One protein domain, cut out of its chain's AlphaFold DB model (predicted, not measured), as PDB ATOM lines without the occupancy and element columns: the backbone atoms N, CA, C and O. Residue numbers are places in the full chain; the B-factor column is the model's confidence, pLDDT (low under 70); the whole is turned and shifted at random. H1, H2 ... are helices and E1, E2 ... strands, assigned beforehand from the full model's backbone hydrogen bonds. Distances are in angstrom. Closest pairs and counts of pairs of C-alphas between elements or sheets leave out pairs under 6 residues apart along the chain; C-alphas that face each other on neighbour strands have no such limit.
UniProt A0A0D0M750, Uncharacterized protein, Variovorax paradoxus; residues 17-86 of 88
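AT A GLANCE: This is residues 17 to 86 of the 88 residues of an uncharacterized protein of Variovorax paradoxus (UniProt A0A0D0M750). A small, twisted three-stranded sheet has one helix, H1, slanting over one face, while a long loop, residues 52 to 70, folds back along the edge strand E2 and leads to the short helix H2 near one end of the sheet. The 70 printed residues run H1, E1, E2, H2, E3; the sheet's order is E2, E1, E3, all antiparallel. The class is mixed, helices and strands, with 31 residues, under half, in named elements. The whole is compact, with a radius of gyration of the C-alphas of 11.8 A, and elongated, spanning 34 by 20 by 19 A.

HOW THE PARTS SIT: H1, residues 17 to 25, has every O i to N i+4 pair within hydrogen-bond range. E1, residues 37 to 42, and E2, residues 45 to 51, form an antiparallel hairpin at 153 degrees, with N 40 and O 48 2.8 A apart. H1 is on the sheet at a height of 9.5 A, slantwise to E2 at 38 degrees on the local plane; its closest C-alphas to E2 are Val 20 and Val 50, 7.5 A. Residues 62 to 63 pair antiparallel with 48 to 49 of E2. H2, residues 71 to 74, too short for an O i to N i+4 pair, only grazes the sheet. E3, residues 81 to 85, is antiparallel to E1 at 150 degrees, with N 41 and O 82 2.8 A apart. E2, H2 and E3 make a split strand-helix-strand unit, two strands running the same way with E1 between them, its crossover right-handed.

IN THESE COORDINATES: H1 begins at C-alpha 17 (-46.477, 72.289, 96.594) and measures 12.1 A. E1 measures 16.4 A, E2 18.0 A, H2 5.6 A and E3 13.5 A, ending at C-alpha 85 (-55.095, 86.024, 107.279).

THE WHOLE: The C-alphas farthest apart, of Pro 57 and Val 77, are 34.9 A apart. The printed part has no cut. The links H1 to E1 and E2 to H2 are long. Val 77 alone has pLDDT under 70.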
ATOM      1  N   GLU A  17     -46.601  73.263  95.514       94.00
ATOM      2  CA  GLU A  17     -46.477  72.289  96.594       94.00
ATOM      3  C   GLU A  17     -45.133  72.402  97.327       94.00
ATOM      4  O   GLU A  17     -45.114  72.468  98.560       94.00
ATOM      5  N   ASP A  18     -44.022  72.479  96.590       92.19
ATOM      6  CA  ASP A  18     -42.681  72.618  97.174       92.19
ATOM      7  C   ASP A  18     -42.562  73.900  98.000       92.19
ATOM      8  O   ASP A  18     -42.067  73.873  99.129       92.19
ATOM      9  N   LEU A  19     -43.057  75.019  97.461       91.06
ATOM     10  CA  LEU A  19     -43.081  76.309  98.148       91.06
ATOM     11  C   LEU A  19     -43.867  76.224  99.461       91.06
ATOM     12  O   LEU A  19     -43.367  76.633 100.511       91.06
ATOM     13  N   VAL A  20     -45.090  75.692  99.416       91.06
ATOM     14  CA  VAL A  20     -45.959  75.591 100.596       91.06
ATOM     15  C   VAL A  20     -45.336  74.681 101.653       91.06
ATOM     16  O   VAL A  20     -45.300  75.051 102.827       91.06
ATOM     17  N   LYS A  21     -44.782  73.529 101.254       89.00
ATOM     18  CA  LYS A  21     -44.076  72.617 102.167       89.00
ATOM     19  C   LYS A  21     -42.854  73.280 102.797       89.00
ATOM     20  O   LYS A  21     -42.676  73.181 104.009       89.00
ATOM     21  N   ALA A  22     -42.040  73.980 102.008       87.81
ATOM     22  CA  ALA A  22     -40.846  74.666 102.501       87.81
ATOM     23  C   ALA A  22     -41.195  75.770 103.510       87.81
ATOM     24  O   ALA A  22     -40.572  75.865 104.567       87.81
ATOM     25  N   VAL A  23     -42.221  76.573 103.221       87.00
ATOM     26  CA  VAL A  23     -42.669  77.653 104.110       87.00
ATOM     27  C   VAL A  23     -43.334  77.109 105.380       87.00
ATOM     28  O   VAL A  23     -43.096  77.628 106.470       87.00
ATOM     29  N   ALA A  24     -44.126  76.040 105.281       83.88
ATOM     30  CA  ALA A  24     -44.686  75.380 106.458       83.88
ATOM     31  C   ALA A  24     -43.577  74.784 107.347       83.88
ATOM     32  O   ALA A  24     -43.614  74.921 108.572       83.88
ATOM     33  N   ALA A  25     -42.551  74.178 106.740       83.38
ATOM     34  CA  ALA A  25     -41.409  73.610 107.451       83.38
ATOM     35  C   ALA A  25     -40.486  74.673 108.074       83.38
ATOM     36  O   ALA A  25     -39.886  74.419 109.119       83.38
ATOM     37  N   SER A  26     -40.386  75.869 107.481       81.62
ATOM     38  CA  SER A  26     -39.515  76.947 107.975       81.62
ATOM     39  C   SER A  26     -40.001  77.588 109.278       81.62
ATOM     40  O   SER A  26     -39.244  78.325 109.909       81.62
ATOM     41  N   ARG A  27     -41.252  77.319 109.691       76.56
ATOM     42  CA  ARG A  27     -41.930  77.963 110.835       76.56
ATOM     43  C   ARG A  27     -41.995  79.492 110.726       76.56
ATOM     44  O   ARG A  27     -42.184  80.176 111.728       76.56
ATOM     45  N   PHE A  28     -41.853  80.027 109.512       83.25
ATOM     46  CA  PHE A  28     -41.994  81.454 109.228       83.25
ATOM     47  C   PHE A  28     -43.428  81.943 109.460       83.25
ATOM     48  O   PHE A  28     -43.648  83.063 109.922       83.25
ATOM     49  N   LEU A  29     -44.405  81.087 109.150       83.50
ATOM     50  CA  LEU A  29     -45.818  81.397 109.303       83.50
ATOM     51  C   LEU A  29     -46.187  81.497 110.782       83.50
ATOM     52  O   LEU A  29     -46.157  80.510 111.518       83.50
ATOM     53  N   GLN A  30     -46.567  82.699 111.201       83.38
ATOM     54  CA  GLN A  30     -47.110  82.933 112.529       83.38
ATOM     55  C   GLN A  30     -48.625  82.840 112.469       83.38
ATOM     56  O   GLN A  30     -49.272  83.647 111.810       83.38
ATOM     57  N   PHE A  31     -49.178  81.861 113.175       83.75
ATOM     58  CA  PHE A  31     -50.613  81.723 113.393       83.75
ATOM     59  C   PHE A  31     -50.996  82.337 114.742       83.75
ATOM     60  O   PHE A  31     -50.155  82.494 115.628       83.75
ATOM     61  N   SER A  32     -52.273  82.676 114.907       79.06
ATOM     62  CA  SER A  32     -52.829  83.113 116.194       79.06
ATOM     63  C   SER A  32     -53.993  82.210 116.590       79.06
ATOM     64  O   SER A  32     -54.552  81.524 115.736       79.06
ATOM     65  N   SER A  33     -54.396  82.234 117.862       75.56
ATOM     66  CA  SER A  33     -55.523  81.424 118.354       75.56
ATOM     67  C   SER A  33     -56.856  81.741 117.664       75.56
ATOM     68  O   SER A  33     -57.763  80.917 117.669       75.56
ATOM     69  N   THR A  34     -56.988  82.923 117.054       78.06
ATOM     70  CA  THR A  34     -58.187  83.339 116.312       78.06
ATOM     71  C   THR A  34     -58.054  83.200 114.798       78.06
ATOM     72  O   THR A  34     -59.059  83.287 114.102       78.06
ATOM     73  N   HIS A  35     -56.848  82.953 114.278       83.50
ATOM     74  CA  HIS A  35     -56.617  82.785 112.846       83.50
ATOM     75  C   HIS A  35     -55.817  81.510 112.580       83.50
ATOM     76  O   HIS A  35     -54.585  81.481 112.671       83.50
ATOM     77  N   THR A  36     -56.550  80.451 112.237       87.19
ATOM     78  CA  THR A  36     -56.020  79.095 112.046       87.19
ATOM     79  C   THR A  36     -55.642  78.786 110.599       87.19
ATOM     80  O   THR A  36     -55.164  77.687 110.325       87.19
ATOM     81  N   ALA A  37     -55.836  79.727 109.674       90.94
ATOM     82  CA  ALA A  37     -55.535  79.569 108.258       90.94
ATOM     83  C   ALA A  37     -54.879  80.833 107.691       90.94
ATOM     84  O   ALA A  37     -55.267  81.951 108.028       90.94
ATOM     85  N   LEU A  38     -53.889  80.641 106.823       91.62
ATOM     86  CA  LEU A  38     -53.206  81.681 106.062       91.62
ATOM     87  C   LEU A  38     -53.382  81.406 104.573       91.62
ATOM     88  O   LEU A  38     -53.080  80.318 104.087       91.62
ATOM     89  N   HIS A  39     -53.833  82.415 103.848       93.00
ATOM     90  CA  HIS A  39     -54.054  82.368 102.415       93.00
ATOM     91  C   HIS A  39     -52.766  82.780 101.708       93.00
ATOM     92  O   HIS A  39     -52.268  83.891 101.900       93.00
ATOM     93  N   CYS A  40     -52.218  81.862 100.916       92.94
ATOM     94  CA  CYS A  40     -51.051  82.077 100.077       92.94
ATOM     95  C   CYS A  40     -51.492  82.738  98.771       92.94
ATOM     96  O   CYS A  40     -52.289  82.173  98.013       92.94
ATOM     97  N   ARG A  41     -50.966  83.932  98.504       92.62
ATOM     98  CA  ARG A  41     -51.248  84.722  97.309       92.62
ATOM     99  C   ARG A  41     -49.970  85.018  96.539       92.62
ATOM    100  O   ARG A  41     -48.945  85.361  97.123       92.62
ATOM    101  N   ILE A  42     -50.047  84.914  95.218       90.88
ATOM    102  CA  ILE A  42     -48.958  85.235  94.293       90.88
ATOM    103  C   ILE A  42     -49.519  86.158  93.217       90.88
ATOM    104  O   ILE A  42     -50.488  85.812  92.541       90.88
ATOM    105  N   ALA A  43     -48.927  87.348  93.076       87.62
ATOM    106  CA  ALA A  43     -49.426  88.391  92.174       87.62
ATOM    107  C   ALA A  43     -50.935  88.685  92.366       87.62
ATOM    108  O   ALA A  43     -51.671  88.881  91.403       87.62
ATOM    109  N   GLY A  44     -51.409  88.659  93.619       86.75
ATOM    110  CA  GLY A  44     -52.815  88.871  93.980       86.75
ATOM    111  C   GLY A  44     -53.740  87.658  93.804       86.75
ATOM    112  O   GLY A  44     -54.862  87.696  94.300       86.75
ATOM    113  N   ASN A  45     -53.283  86.574  93.170       89.06
ATOM    114  CA  ASN A  45     -54.071  85.354  92.993       89.06
ATOM    115  C   ASN A  45     -53.865  84.406  94.169       89.06
ATOM    116  O   ASN A  45     -52.726  84.127  94.542       89.06
ATOM    117  N   GLU A  46     -54.950  83.883  94.731       92.75
ATOM    118  CA  GLU A  46     -54.867  82.828  95.737       92.75
ATOM    119  C   GLU A  46     -54.443  81.506  95.093       92.75
ATOM    120  O   GLU A  46     -55.044  81.057  94.118       92.75
ATOM    121  N   VAL A  47     -53.391  80.893  95.635       94.00
ATOM    122  CA  VAL A  47     -52.816  79.649  95.099       94.00
ATOM    123  C   VAL A  47     -52.933  78.485  96.074       94.00
ATOM    124  O   VAL A  47     -53.032  77.334  95.649       94.00
ATOM    125  N   ALA A  48     -52.941  78.766  97.376       94.81
ATOM    126  CA  ALA A  48     -53.085  77.759  98.415       94.81
ATOM    127  C   ALA A  48     -53.572  78.369  99.736       94.81
ATOM    128  O   ALA A  48     -53.446  79.570  99.962       94.81
ATOM    129  N   VAL A  49     -54.048  77.523 100.645       94.12
ATOM    130  CA  VAL A  49     -54.360  77.860 102.036       94.12
ATOM    131  C   VAL A  49     -53.560  76.939 102.945       94.12
ATOM    132  O   VAL A  49     -53.611  75.716 102.809       94.12
ATOM    133  N   VAL A  50     -52.811  77.527 103.875       92.62
ATOM    134  CA  VAL A  50     -51.987  76.813 104.854       92.62
ATOM    135  C   VAL A  50     -52.649  76.900 106.217       92.62
ATOM    136  O   VAL A  50     -52.985  77.987 106.682       92.62
ATOM    137  N   PHE A  51     -52.825  75.758 106.869       90.88
ATOM    138  CA  PHE A  51     -53.487  75.672 108.165       90.88
ATOM    139  C   PHE A  51     -52.480  75.620 109.319       90.88
ATOM    140  O   PHE A  51     -51.359  75.135 109.166       90.88
ATOM    141  N   SER A  52     -52.891  76.120 110.484       88.00
ATOM    142  CA  SER A  52     -52.092  76.106 111.707       88.00
ATOM    143  C   SER A  52     -51.864  74.666 112.167       88.00
ATOM    144  O   SER A  52     -52.832  73.988 112.523       88.00
ATOM    145  N   PRO A  53     -50.608  74.197 112.262       84.19
ATOM    146  CA  PRO A  53     -50.328  72.843 112.732       84.19
ATOM    147  C   PRO A  53     -50.665  72.648 114.220       84.19
ATOM    148  O   PRO A  53     -50.748  71.511 114.677       84.19
ATOM    149  N   HIS A  54     -50.838  73.737 114.979       84.25
ATOM    150  CA  HIS A  54     -51.124  73.703 116.415       84.25
ATOM    151  C   HIS A  54     -52.625  73.687 116.721       84.25
ATOM    152  O   HIS A  54     -53.053  72.957 117.608       84.25
ATOM    153  N   GLU A  55     -53.413  74.471 115.983       85.38
ATOM    154  CA  GLU A  55     -54.858  74.622 116.225       85.38
ATOM    155  C   GLU A  55     -55.686  73.587 115.453       85.38
ATOM    156  O   GLU A  55     -56.737  73.146 115.908       85.38
ATOM    157  N   VAL A  56     -55.207  73.176 114.275       85.56
ATOM    158  CA  VAL A  56     -55.850  72.167 113.421       85.56
ATOM    159  C   VAL A  56     -54.822  71.116 112.987       85.56
ATOM    160  O   VAL A  56     -54.486  71.007 111.803       85.56
ATOM    161  N   PRO A  57     -54.291  70.335 113.949       77.19
ATOM    162  CA  PRO A  57     -53.324  69.287 113.655       77.19
ATOM    163  C   PRO A  57     -53.925  68.274 112.671       77.19
ATOM    164  O   PRO A  57     -55.097  67.920 112.771       77.19
ATOM    165  N   ALA A  58     -53.107  67.811 111.724       82.00
ATOM    166  CA  ALA A  58     -53.469  66.902 110.626       82.00
ATOM    167  C   ALA A  58     -54.285  67.498 109.463       82.00
ATOM    168  O   ALA A  58     -54.640  66.758 108.547       82.00
ATOM    169  N   ARG A  59     -54.546  68.812 109.432       88.12
ATOM    170  CA  ARG A  59     -55.134  69.428 108.237       88.12
ATOM    171  C   ARG A  59     -54.059  69.773 107.211       88.12
ATOM    172  O   ARG A  59     -53.208  70.627 107.455       88.12
ATOM    173  N   GLU A  60     -54.111  69.105 106.065       88.75
ATOM    174  CA  GLU A  60     -53.209  69.371 104.943       88.75
ATOM    175  C   GLU A  60     -53.524  70.715 104.266       88.75
ATOM    176  O   GLU A  60     -54.671  71.177 104.322       88.75
ATOM    177  N   PRO A  61     -52.530  71.359 103.622       91.88
ATOM    178  CA  PRO A  61     -52.765  72.555 102.827       91.88
ATOM    179  C   PRO A  61     -53.802  72.316 101.729       91.88
ATOM    180  O   PRO A  61     -53.819  71.270 101.082       91.88
ATOM    181  N   LEU A  62     -54.643  73.316 101.488       94.06
ATOM    182  CA  LEU A  62     -55.565  73.310 100.359       94.06
ATOM    183  C   LEU A  62     -54.894  74.001  99.175       94.06
ATOM    184  O   LEU A  62     -54.499  75.155  99.300       94.06
ATOM    185  N   PHE A  63     -54.803  73.338  98.028       94.88
ATOM    186  CA  PHE A  63     -54.286  73.943  96.800       94.88
ATOM    187  C   PHE A  63     -55.445  74.439  95.931       94.88
ATOM    188  O   PHE A  63     -56.348  73.673  95.599       94.88
ATOM    189  N   VAL A  64     -55.431  75.730  95.595       94.31
ATOM    190  CA  VAL A  64     -56.443  76.377  94.738       94.31
ATOM    191  C   VAL A  64     -56.059  76.259  93.261       94.31
ATOM    192  O   VAL A  64     -56.921  76.186  92.388       94.31
ATOM    193  N   VAL A  65     -54.758  76.184  92.985       93.31
ATOM    194  CA  VAL A  65     -54.190  75.847  91.673       93.31
ATOM    195  C   VAL A  65     -53.624  74.426  91.689       93.31
ATOM    196  O   VAL A  65     -53.487  73.823  92.752       93.31
ATOM    197  N   ALA A  66     -53.273  73.883  90.520       93.88
ATOM    198  CA  ALA A  66     -52.650  72.563  90.453       93.88
ATOM    199  C   ALA A  66     -51.326  72.556  91.262       93.88
ATOM    200  O   ALA A  66     -50.504  73.455  91.050       93.88
ATOM    201  N   PRO A  67     -51.104  71.603  92.191       92.81
ATOM    202  CA  PRO A  67     -49.948  71.625  93.099       92.81
ATOM    203  C   PRO A  67     -48.585  71.612  92.390       92.81
ATOM    204  O   PRO A  67     -47.630  72.214  92.876       92.81
ATOM    205  N   ASP A  68     -48.519  70.981  91.217       93.81
ATOM    206  CA  ASP A  68     -47.351  70.869  90.339       93.81
ATOM    207  C   ASP A  68     -47.097  72.124  89.483       93.81
ATOM    208  O   ASP A  68     -46.089  72.205  88.775       93.81
ATOM    209  N   THR A  69     -47.972  73.132  89.564       92.62
ATOM    210  CA  THR A  69     -47.795  74.408  88.866       92.62
ATOM    211  C   THR A  69     -46.483  75.059  89.290       92.62
ATOM    212  O   THR A  69     -46.207  75.218  90.479       92.62
ATOM    213  N   ALA A  70     -45.674  75.491  88.323       90.44
ATOM    214  CA  ALA A  70     -44.438  76.208  88.612       90.44
ATOM    215  C   ALA A  70     -44.739  77.601  89.181       90.44
ATOM    216  O   ALA A  70     -45.467  78.381  88.563       90.44
ATOM    217  N   VAL A  71     -44.117  77.972  90.300       88.50
ATOM    218  CA  VAL A  71     -44.330  79.284  90.947       88.50
ATOM    219  C   VAL A  71     -44.019  80.443  89.997       88.50
ATOM    220  O   VAL A  71     -44.755  81.429  89.943       88.50
ATOM    221  N   GLN A  72     -42.973  80.296  89.184       85.62
ATOM    222  CA  GLN A  72     -42.550  81.296  88.200       85.62
ATOM    223  C   GLN A  72     -43.599  81.561  87.106       85.62
ATOM    224  O   GLN A  72     -43.599  82.638  86.517       85.62
ATOM    225  N   SER A  73     -44.513  80.614  86.854       85.81
ATOM    226  CA  SER A  73     -45.608  80.810  85.892       85.81
ATOM    227  C   SER A  73     -46.676  81.787  86.397       85.81
ATOM    228  O   SER A  73     -47.365  82.408  85.592       85.81
ATOM    229  N   ILE A  74     -46.778  81.960  87.719       82.69
ATOM    230  CA  ILE A  74     -47.741  82.854  88.377       82.69
ATOM    231  C   ILE A  74     -47.048  84.159  88.801       82.69
ATOM    232  O   ILE A  74     -47.587  85.251  88.631       82.69
ATOM    233  N   ALA A  75     -45.822  84.065  89.321       78.75
ATOM    234  CA  ALA A  75     -45.052  85.178  89.872       78.75
ATOM    235  C   ALA A  75     -44.286  85.976  88.793       78.75
ATOM    236  O   ALA A  75     -43.070  86.152  88.883       78.75
ATOM    237  N   THR A  76     -44.986  86.450  87.762       70.62
ATOM    238  CA  THR A  76     -44.372  86.974  86.526       70.62
ATOM    239  C   THR A  76     -43.709  88.351  86.660       70.62
ATOM    240  O   THR A  76     -42.788  88.640  85.899       70.62
ATOM    241  N   VAL A  77     -44.135  89.191  87.616       69.12
ATOM    242  CA  VAL A  77     -43.665  90.590  87.737       69.12
ATOM    243  C   VAL A  77     -42.853  90.818  89.013       69.12
ATOM    244  O   VAL A  77     -41.655  91.076  88.942       69.12
ATOM    245  N   ASP A  78     -43.468  90.662  90.187       71.38
ATOM    246  CA  ASP A  78     -42.850  91.105  91.446       71.38
ATOM    247  C   ASP A  78     -42.154  89.993  92.241       71.38
ATOM    248  O   ASP A  78     -41.510  90.279  93.247       71.38
ATOM    249  N   ARG A  79     -42.290  88.724  91.821       78.25
ATOM    250  CA  ARG A  79     -41.763  87.534  92.531       78.25
ATOM    251  C   ARG A  79     -42.095  87.500  94.031       78.25
ATOM    252  O   ARG A  79     -41.369  86.912  94.827       78.25
ATOM    253  N   LYS A  80     -43.198  88.144  94.418       84.94
ATOM    254  CA  LYS A  80     -43.681  88.206  95.796       84.94
ATOM    255  C   LYS A  80     -44.703  87.109  96.043       84.94
ATOM    256  O   LYS A  80     -45.608  86.896  95.235       84.94
ATOM    257  N   VAL A  81     -44.545  86.464  97.189       88.88
ATOM    258  CA  VAL A  81     -45.498  85.516  97.761       88.88
ATOM    259  C   VAL A  81     -45.961  86.109  99.081       88.88
ATOM    260  O   VAL A  81     -45.139  86.493  99.914       88.88
ATOM    261  N   GLU A  82     -47.268  86.205  99.265       90.31
ATOM    262  CA  GLU A  82     -47.886  86.778 100.452       90.31
ATOM    263  C   GLU A  82     -48.666  85.697 101.190       90.31
ATOM    264  O   GLU A  82     -49.422  84.947 100.581       90.31
ATOM    265  N   PHE A  83     -48.514  85.637 102.510       89.75
ATOM    266  CA  PHE A  83     -49.344  84.806 103.377       89.75
ATOM    267  C   PHE A  83     -50.154  85.737 104.265       89.75
ATOM    268  O   PHE A  83     -49.589  86.454 105.093       89.75
ATOM    269  N   VAL A  84     -51.468  85.764 104.066       89.94
ATOM    270  CA  VAL A  84     -52.364  86.703 104.747       89.94
ATOM    271  C   VAL A  84     -53.465  85.963 105.487       89.94
ATOM    272  O   VAL A  84     -53.951  84.934 105.027       89.94
ATOM    273  N   PHE A  85     -53.871  86.486 106.639       86.50
ATOM    274  CA  PHE A  85     -55.095  86.024 107.279       86.50
ATOM    275  C   PHE A  85     -56.293  86.496 106.464       86.50
ATOM    276  O   PHE A  85     -56.284  87.627 105.962       86.50
ATOM    277  N   ASP A  86     -57.310  85.647 106.338       76.19
ATOM    278  CA  ASP A  86     -58.562  86.094 105.747       76.19
ATOM    279  C   ASP A  86     -59.176  87.182 106.631       76.19
ATOM    280  O   ASP A  86     -59.180  87.078 107.861       76.19
TER     281      ASP A  86